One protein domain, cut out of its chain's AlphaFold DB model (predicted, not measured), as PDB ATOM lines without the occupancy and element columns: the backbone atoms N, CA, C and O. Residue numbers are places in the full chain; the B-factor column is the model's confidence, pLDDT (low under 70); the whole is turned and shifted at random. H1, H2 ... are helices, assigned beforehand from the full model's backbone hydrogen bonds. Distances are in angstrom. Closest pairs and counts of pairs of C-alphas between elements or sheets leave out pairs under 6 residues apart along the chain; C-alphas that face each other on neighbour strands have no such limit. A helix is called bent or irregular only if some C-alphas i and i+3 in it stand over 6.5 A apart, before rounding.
ATOM      1  N   ALA A  11      29.931   3.562  14.623       75.38
ATOM      2  CA  ALA A  11      31.382   3.604  14.820       75.38
ATOM      3  C   ALA A  11      31.868   4.197  16.163       75.38
ATOM      4  O   ALA A  11      32.701   3.559  16.809       75.38
ATOM      5  N   PRO A  12      31.333   5.327  16.672       78.69
ATOM      6  CA  PRO A  12      31.753   5.874  17.964       78.69
ATOM      7  C   PRO A  12      31.436   4.968  19.163       78.69
ATOM      8  O   PRO A  12      32.171   4.976  20.147       78.69
ATOM      9  N   ILE A  13      30.364   4.168  19.095       75.50
ATOM     10  CA  ILE A  13      29.994   3.215  20.156       75.50
ATOM     11  C   ILE A  13      30.970   2.036  20.160       75.50
ATOM     12  O   ILE A  13      31.392   1.575  21.223       75.50
ATOM     13  N   PHE A  14      31.356   1.566  18.973       77.06
ATOM     14  CA  PHE A  14      32.235   0.408  18.819       77.06
ATOM     15  C   PHE A  14      33.711   0.726  19.069       77.06
ATOM     16  O   PHE A  14      34.445  -0.160  19.497       77.06
ATOM     17  N   ALA A  15      34.129   1.988  18.923       80.12
ATOM     18  CA  ALA A  15      35.486   2.430  19.251       80.12
ATOM     19  C   ALA A  15      35.904   2.067  20.690       80.12
ATOM     20  O   ALA A  15      37.060   1.729  20.926       80.12
ATOM     21  N   LYS A  16      34.954   2.048  21.639       82.94
ATOM     22  CA  LYS A  16      35.180   1.632  23.036       82.94
ATOM     23  C   LYS A  16      35.642   0.171  23.184       82.94
ATOM     24  O   LYS A  16      36.176  -0.183  24.228       82.94
ATOM     25  N   TYR A  17      35.376  -0.683  22.198       85.25
ATOM     26  CA  TYR A  17      35.613  -2.127  22.277       85.25
ATOM     27  C   TYR A  17      36.680  -2.623  21.296       85.25
ATOM     28  O   TYR A  17      36.951  -3.823  21.257       85.25
ATOM     29  N   ALA A  18      37.280  -1.731  20.504       79.81
ATOM     30  CA  ALA A  18      38.251  -2.104  19.477       79.81
ATOM     31  C   ALA A  18      39.481  -2.824  20.067       79.81
ATOM     32  O   ALA A  18      39.978  -3.791  19.496       79.81
ATOM     33  N   ASP A  19      39.919  -2.425  21.261       84.38
ATOM     34  CA  ASP A  19      41.015  -3.047  22.017       84.38
ATOM     35  C   ASP A  19      40.659  -4.423  22.613       84.38
ATOM     36  O   ASP A  19      41.534  -5.170  23.051       84.38
ATOM     37  N   ARG A  20      39.375  -4.792  22.602       86.44
ATOM     38  CA  ARG A  20      38.855  -6.068  23.116       86.44
ATOM     39  C   ARG A  20      38.595  -7.089  22.010       86.44
ATOM     40  O   ARG A  20      37.910  -8.081  22.250       86.44
ATOM     41  N   GLY A  21      39.128  -6.846  20.811       80.56
ATOM     42  CA  GLY A  21      38.945  -7.716  19.647       80.56
ATOM     43  C   GLY A  21      37.544  -7.634  19.039       80.56
ATOM     44  O   GLY A  21      37.113  -8.584  18.388       80.56
ATOM     45  N   ALA A  22      36.816  -6.537  19.273       84.31
ATOM     46  CA  ALA A  22      35.540  -6.296  18.613       84.31
ATOM     47  C   ALA A  22      35.761  -5.721  17.209       84.31
ATOM     48  O   ALA A  22      36.500  -4.752  17.035       84.31
ATOM     49  N   TYR A  23      35.052  -6.279  16.232       85.88
ATOM     50  CA  TYR A  23      35.034  -5.804  14.853       85.88
ATOM     51  C   TYR A  23      33.672  -5.178  14.555       85.88
ATOM     52  O   TYR A  23      32.633  -5.768  14.854       85.88
ATOM     53  N   LEU A  24      33.669  -3.972  13.985       86.94
ATOM     54  CA  LEU A  24      32.437  -3.320  13.551       86.94
ATOM     55  C   LEU A  24      32.063  -3.800  12.151       86.94
ATOM     56  O   LEU A  24      32.762  -3.493  11.188       86.94
ATOM     57  N   ILE A  25      30.916  -4.470  12.048       90.00
ATOM     58  CA  ILE A  25      30.283  -4.804  10.772       90.00
ATOM     59  C   ILE A  25      29.104  -3.856  10.582       90.00
ATOM     60  O   ILE A  25      28.041  -4.045  11.171       90.00
ATOM     61  N   ASP A  26      29.313  -2.792   9.810       88.25
ATOM     62  CA  ASP A  26      28.224  -1.892   9.436       88.25
ATOM     63  C   ASP A  26      27.442  -2.517   8.276       88.25
ATOM     64  O   ASP A  26      28.043  -2.927   7.288       88.25
ATOM     65  N   LEU A  27      26.120  -2.623   8.410       91.50
ATOM     66  CA  LEU A  27      25.187  -3.131   7.391       91.50
ATOM     67  C   LEU A  27      24.131  -2.082   7.025       91.50
ATOM     68  O   LEU A  27      23.137  -2.388   6.369       91.50
ATOM     69  N   LYS A  28      24.300  -0.835   7.473       88.25
ATOM     70  CA  LYS A  28      23.319   0.234   7.279       88.25
ATOM     71  C   LYS A  28      22.965   0.452   5.810       88.25
ATOM     72  O   LYS A  28      21.798   0.656   5.501       88.25
ATOM     73  N   ASP A  29      23.952   0.428   4.925       90.75
ATOM     74  CA  ASP A  29      23.780   0.558   3.476       90.75
ATOM     75  C   ASP A  29      23.081  -0.659   2.851       90.75
ATOM     76  O   ASP A  29      22.422  -0.522   1.827       90.75
ATOM     77  N   VAL A  30      23.169  -1.827   3.496       92.44
ATOM     78  CA  VAL A  30      22.459  -3.046   3.083       92.44
ATOM     79  C   VAL A  30      20.988  -2.975   3.476       92.44
ATOM     80  O   VAL A  30      20.132  -3.349   2.683       92.44
ATOM     81  N   TYR A  31      20.675  -2.477   4.676       90.06
ATOM     82  CA  TYR A  31      19.288  -2.303   5.127       90.06
ATOM     83  C   TYR A  31      18.600  -1.088   4.499       90.06
ATOM     84  O   TYR A  31      17.389  -1.087   4.287       90.06
ATOM     85  N   CYS A  32      19.364  -0.028   4.249       89.44
ATOM     86  CA  CYS A  32      18.859   1.266   3.811       89.44
ATOM     87  C   CYS A  32      19.726   1.824   2.671       89.44
ATOM     88  O   CYS A  32      20.453   2.808   2.881       89.44
ATOM     89  N   PRO A  33      19.672   1.221   1.471       88.31
ATOM     90  CA  PRO A  33      20.404   1.711   0.310       88.31
ATOM     91  C   PRO A  33      19.985   3.152   0.003       88.31
ATOM     92  O   PRO A  33      18.818   3.530   0.147       88.31
ATOM     93  N   ASP A  34      20.965   3.994  -0.328       87.31
ATOM     94  CA  ASP A  34      20.786   5.436  -0.553       87.31
ATOM     95  C   ASP A  34      20.079   6.173   0.605       87.31
ATOM     96  O   ASP A  34      19.429   7.205   0.424       87.31
ATOM     97  N   GLY A  35      20.179   5.626   1.823       84.62
ATOM     98  CA  GLY A  35      19.545   6.169   3.021       84.62
ATOM     99  C   GLY A  35      18.030   5.957   3.097       84.62
ATOM    100  O   GLY A  35      17.393   6.538   3.977       84.62
ATOM    101  N   LYS A  36      17.440   5.140   2.217       85.81
ATOM    102  CA  LYS A  36      16.012   4.795   2.235       85.81
ATOM    103  C   LYS A  36      15.822   3.368   2.734       85.81
ATOM    104  O   LYS A  36      16.220   2.418   2.076       85.81
ATOM    105  N   CYS A  37      15.177   3.225   3.887       86.56
ATOM    106  CA  CYS A  37      14.873   1.922   4.472       86.56
ATOM    107  C   CYS A  37      13.510   1.432   3.967       86.56
ATOM    108  O   CYS A  37      12.495   2.104   4.169       86.56
ATOM    109  N   SER A  38      13.491   0.277   3.310       87.38
ATOM    110  CA  SER A  38      12.269  -0.378   2.838       87.38
ATOM    111  C   SER A  38      11.877  -1.519   3.778       87.38
ATOM    112  O   SER A  38      12.694  -2.017   4.542       87.38
ATOM    113  N   VAL A  39      10.620  -1.955   3.712       90.50
ATOM    114  CA  VAL A  39      10.169  -3.214   4.339       90.50
ATOM    115  C   VAL A  39      10.338  -4.419   3.404       90.50
ATOM    116  O   VAL A  39      10.158  -5.564   3.815       90.50
ATOM    117  N   LEU A  40      10.682  -4.147   2.144       90.94
ATOM    118  CA  LEU A  40      10.864  -5.102   1.058       90.94
ATOM    119  C   LEU A  40      12.150  -4.772   0.304       90.94
ATOM    120  O   LEU A  40      12.293  -3.662  -0.216       90.94
ATOM    121  N   HIS A  41      13.042  -5.748   0.188       91.50
ATOM    122  CA  HIS A  41      14.196  -5.690  -0.705       91.50
ATOM    123  C   HIS A  41      14.013  -6.716  -1.818       91.50
ATOM    124  O   HIS A  41      13.990  -7.925  -1.576       91.50
ATOM    125  N   GLY A  42      13.810  -6.219  -3.042       87.62
ATOM    126  CA  GLY A  42      13.352  -7.033  -4.164       87.62
ATOM    127  C   GLY A  42      12.018  -7.700  -3.832       87.62
ATOM    128  O   GLY A  42      10.983  -7.038  -3.768       87.62
ATOM    129  N   ASN A  43      12.067  -9.005  -3.575       91.94
ATOM    130  CA  ASN A  43      10.895  -9.862  -3.400       91.94
ATOM    131  C   ASN A  43      10.811 -10.433  -1.974       91.94
ATOM    132  O   ASN A  43       9.994 -11.314  -1.710       91.94
ATOM    133  N   VAL A  44      11.701  -9.998  -1.074       94.75
ATOM    134  CA  VAL A  44      11.868 -10.569   0.264       94.75
ATOM    135  C   VAL A  44      11.425  -9.555   1.313       94.75
ATOM    136  O   VAL A  44      11.915  -8.423   1.346       94.75
ATOM    137  N   TYR A  45      10.496  -9.971   2.177       94.25
ATOM    138  CA  TYR A  45      10.088  -9.191   3.344       94.25
ATOM    139  C   TYR A  45      11.211  -9.148   4.373       94.25
ATOM    140  O   TYR A  45      11.692 -10.186   4.827       94.25
ATOM    141  N   MET A  46      11.604  -7.934   4.745       94.50
ATOM    142  CA  MET A  46      12.757  -7.710   5.610       94.50
ATOM    143  C   MET A  46      12.434  -7.974   7.071       94.50
ATOM    144  O   MET A  46      13.178  -8.701   7.716       94.50
ATOM    145  N   TYR A  47      11.332  -7.418   7.578       93.56
ATOM    146  CA  TYR A  47      11.036  -7.404   9.008       93.56
ATOM    147  C   TYR A  47       9.884  -8.337   9.385       93.56
ATOM    148  O   TYR A  47       8.863  -8.381   8.699       93.56
ATOM    149  N   ALA A  48      10.049  -9.064  10.490       93.75
ATOM    150  CA  ALA A  48       9.000  -9.859  11.124       93.75
ATOM    151  C   ALA A  48       8.067  -8.990  11.989       93.75
ATOM    152  O   ALA A  48       6.885  -9.298  12.134       93.75
ATOM    153  N   ASP A  49       8.599  -7.896  12.539       91.38
ATOM    154  CA  ASP A  49       7.879  -6.907  13.343       91.38
ATOM    155  C   ASP A  49       8.499  -5.502  13.181       91.38
ATOM    156  O   ASP A  49       8.992  -5.154  12.111       91.38
ATOM    157  N   SER A  50       8.455  -4.652  14.212       89.00
ATOM    158  CA  SER A  50       9.016  -3.300  14.157       89.00
ATOM    159  C   SER A  50      10.538  -3.231  13.993       89.00
ATOM    160  O   SER A  50      11.040  -2.154  13.669       89.00
ATOM    161  N   ASN A  51      11.285  -4.307  14.262       85.31
ATOM    162  CA  ASN A  51      12.750  -4.248  14.312       85.31
ATOM    163  C   ASN A  51      13.481  -5.576  14.057       85.31
ATOM    164  O   ASN A  51      14.675  -5.532  13.762       85.31
ATOM    165  N   HIS A  52      12.829  -6.731  14.178       93.81
ATOM    166  CA  HIS A  52      13.456  -8.028  13.918       93.81
ATOM    167  C   HIS A  52      13.388  -8.377  12.437       93.81
ATOM    168  O   HIS A  52      12.362  -8.158  11.794       93.81
ATOM    169  N   LEU A  53      14.471  -8.934  11.897       94.31
ATOM    170  CA  LEU A  53      14.493  -9.416  10.524       94.31
ATOM    171  C   LEU A  53      13.754 -10.756  10.410       94.31
ATOM    172  O   LEU A  53      13.628 -11.503  11.376       94.31
ATOM    173  N   THR A  54      13.239 -11.064   9.224       96.06
ATOM    174  CA  THR A  54      12.732 -12.406   8.931       96.06
ATOM    175  C   THR A  54      13.902 -13.359   8.701       96.06
ATOM    176  O   THR A  54      14.904 -12.979   8.095       96.06
ATOM    177  N   ASN A  55      13.743 -14.632   9.071       96.12
ATOM    178  CA  ASN A  55      14.761 -15.662   8.811       96.12
ATOM    179  C   ASN A  55      15.151 -15.743   7.324       96.12
ATOM    180  O   ASN A  55      16.291 -16.048   6.985       96.12
ATOM    181  N   VAL A  56      14.195 -15.482   6.424       95.75
ATOM    182  CA  VAL A  56      14.437 -15.505   4.976       95.75
ATOM    183  C   VAL A  56      15.333 -14.344   4.564       95.75
ATOM    184  O   VAL A  56      16.250 -14.549   3.776       95.75
ATOM    185  N   TYR A  57      15.100 -13.141   5.094       95.62
ATOM    186  CA  TYR A  57      15.954 -12.000   4.792       95.62
ATOM    187  C   TYR A  57      17.341 -12.151   5.425       95.62
ATOM    188  O   TYR A  57      18.336 -11.921   4.744       95.62
ATOM    189  N   GLU A  58      17.432 -12.625   6.671       94.88
ATOM    190  CA  GLU A  58      18.716 -12.916   7.328       94.88
ATOM    191  C   GLU A  58      19.572 -13.901   6.525       94.88
ATOM    192  O   GLU A  58      20.771 -13.681   6.368       94.88
ATOM    193  N   ALA A  59      18.962 -14.930   5.927       95.38
ATOM    194  CA  ALA A  59      19.677 -15.867   5.064       95.38
ATOM    195  C   ALA A  59      20.370 -15.167   3.880       95.38
ATOM    196  O   ALA A  59      21.469 -15.569   3.499       95.38
ATOM    197  N   THR A  60      19.782 -14.087   3.348       94.38
ATOM    198  CA  THR A  60      20.380 -13.295   2.255       94.38
ATOM    199  C   THR A  60      21.576 -12.447   2.698       94.38
ATOM    200  O   THR A  60      22.358 -12.011   1.860       94.38
ATOM    201  N   LEU A  61      21.741 -12.218   4.006       95.31
ATOM    202  CA  LEU A  61      22.827 -11.409   4.565       95.31
ATOM    203  C   LEU A  61      24.083 -12.223   4.872       95.31
ATOM    204  O   LEU A  61      25.135 -11.624   5.088       95.31
ATOM    205  N   THR A  62      23.980 -13.556   4.909       92.88
ATOM    206  CA  THR A  62      25.050 -14.461   5.355       92.88
ATOM    207  C   THR A  62      26.389 -14.128   4.699       92.88
ATOM    208  O   THR A  62      27.353 -13.816   5.400       92.88
ATOM    209  N   ASP A  63      26.436 -14.114   3.367       94.38
ATOM    210  CA  ASP A  63      27.675 -13.881   2.619       94.38
ATOM    211  C   ASP A  63      28.223 -12.469   2.865       94.38
ATOM    212  O   ASP A  63      29.405 -12.305   3.154       94.38
ATOM    213  N   ILE A  64      27.352 -11.455   2.877       95.19
ATOM    214  CA  ILE A  64      27.735 -10.053   3.105       95.19
ATOM    215  C   ILE A  64      28.347  -9.865   4.498       95.19
ATOM    216  O   ILE A  64      29.332  -9.138   4.659       95.19
ATOM    217  N   VAL A  65      27.774 -10.509   5.518       94.12
ATOM    218  CA  VAL A  65      28.302 -10.466   6.885       94.12
ATOM    219  C   VAL A  65      29.695 -11.079   6.930       94.12
ATOM    220  O   VAL A  65      30.599 -10.460   7.491       94.12
ATOM    221  N   TYR A  66      29.891 -12.250   6.315       92.25
ATOM    222  CA  TYR A  66      31.203 -12.893   6.259       92.25
ATOM    223  C   TYR A  66      32.222 -12.036   5.510       92.25
ATOM    224  O   TYR A  66      33.290 -11.764   6.052       92.25
ATOM    225  N   GLU A  67      31.893 -11.558   4.311       94.06
ATOM    226  CA  GLU A  67      32.773 -10.711   3.500       94.06
ATOM    227  C   GLU A  67      33.228  -9.464   4.262       94.06
ATOM    228  O   GLU A  67      34.425  -9.169   4.326       94.06
ATOM    229  N   ARG A  68      32.292  -8.752   4.901       94.25
ATOM    230  CA  ARG A  68      32.614  -7.551   5.682       94.25
ATOM    231  C   ARG A  68      33.390  -7.884   6.952       94.25
ATOM    232  O   ARG A  68      34.272  -7.117   7.326       94.25
ATOM    233  N   ALA A  69      33.114  -9.020   7.593       91.44
ATOM    234  CA  ALA A  69      33.874  -9.473   8.755       91.44
ATOM    235  C   ALA A  69      35.323  -9.798   8.399       91.44
ATOM    236  O   ALA A  69      36.235  -9.294   9.056       91.44
ATOM    237  N   PHE A  70      35.545 -10.545   7.319       91.19
ATOM    238  CA  PHE A  70      36.884 -10.810   6.804       91.19
ATOM    239  C   PHE A  70      37.615  -9.519   6.433       91.19
ATOM    240  O   PHE A  70      38.767  -9.333   6.822       91.19
ATOM    241  N   ALA A  71      36.942  -8.592   5.744       91.31
ATOM    242  CA  ALA A  71      37.514  -7.295   5.386       91.31
ATOM    243  C   ALA A  71      37.851  -6.428   6.613       91.31
ATOM    244  O   ALA A  71      38.820  -5.672   6.584       91.31
ATOM    245  N   ALA A  72      37.090  -6.559   7.704       88.25
ATOM    246  CA  ALA A  72      37.374  -5.907   8.980       88.25
ATOM    247  C   ALA A  72      38.540  -6.559   9.753       88.25
ATOM    248  O   ALA A  72      38.999  -5.989  10.741       88.25
ATOM    249  N   GLY A  73      39.036  -7.722   9.313       88.25
ATOM    250  CA  GLY A  73      40.140  -8.451   9.941       88.25
ATOM    251  C   GLY A  73      39.707  -9.564  10.897       88.25
ATOM    252  O   GLY A  73      40.547 -10.108  11.614       88.25
TER     253      GLY A  73
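This is residues 11 to 73 of the 82 residues of the protein "SGNH domain-containing protein" of Rothia sp. HMSC069C03 (UniProt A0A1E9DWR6). The printed part is a loose, open U: H1, residues 21 to 27 and short H2 make one limb, the loops of residues 32 to 54 the bend, and long H3 folds back as the other limb. The 63 residues hold H1, H2, H3 in that order and no named strand: all helix, with 31 residues in named elements, under half. The radius of gyration of the C-alphas is 13.4 A; the outline is elongated, 39 by 22 by 22 A.

H1, residues 11 to 20, begins at C-alpha 11 (31.382, 3.604, 14.820) and measures 14.8 A. H2, residues 28 to 31, measures 5.2 A. H3, residues 55 to 71, measures 24.5 A and ends at C-alpha 71 (37.514, -7.295, 5.386).

H1, H2 and H3 are apart from one another. H1 and H3 are irregular: C-alphas 16 and 19 are 7.5 A apart, C-alphas 60 and 63 7.3 A. H3 has a kink of 38 degrees near residue 63. O i to N i+4 pairs are within hydrogen-bond range in 2 of 6 cases in H1, beside 4 of 7 O i to N i+3 pairs, and in 9 of 13 in H3; H2 is too short for such a pair. Residues 40 to 41 pair with 44 to 45, antiparallel.

The C-alphas farthest apart, of Asp 19 and Asn 43, are 40.0 A apart. The printed part has no cut; the link from H2 to H3 is long. No printed residue is under 70 in pLDDT.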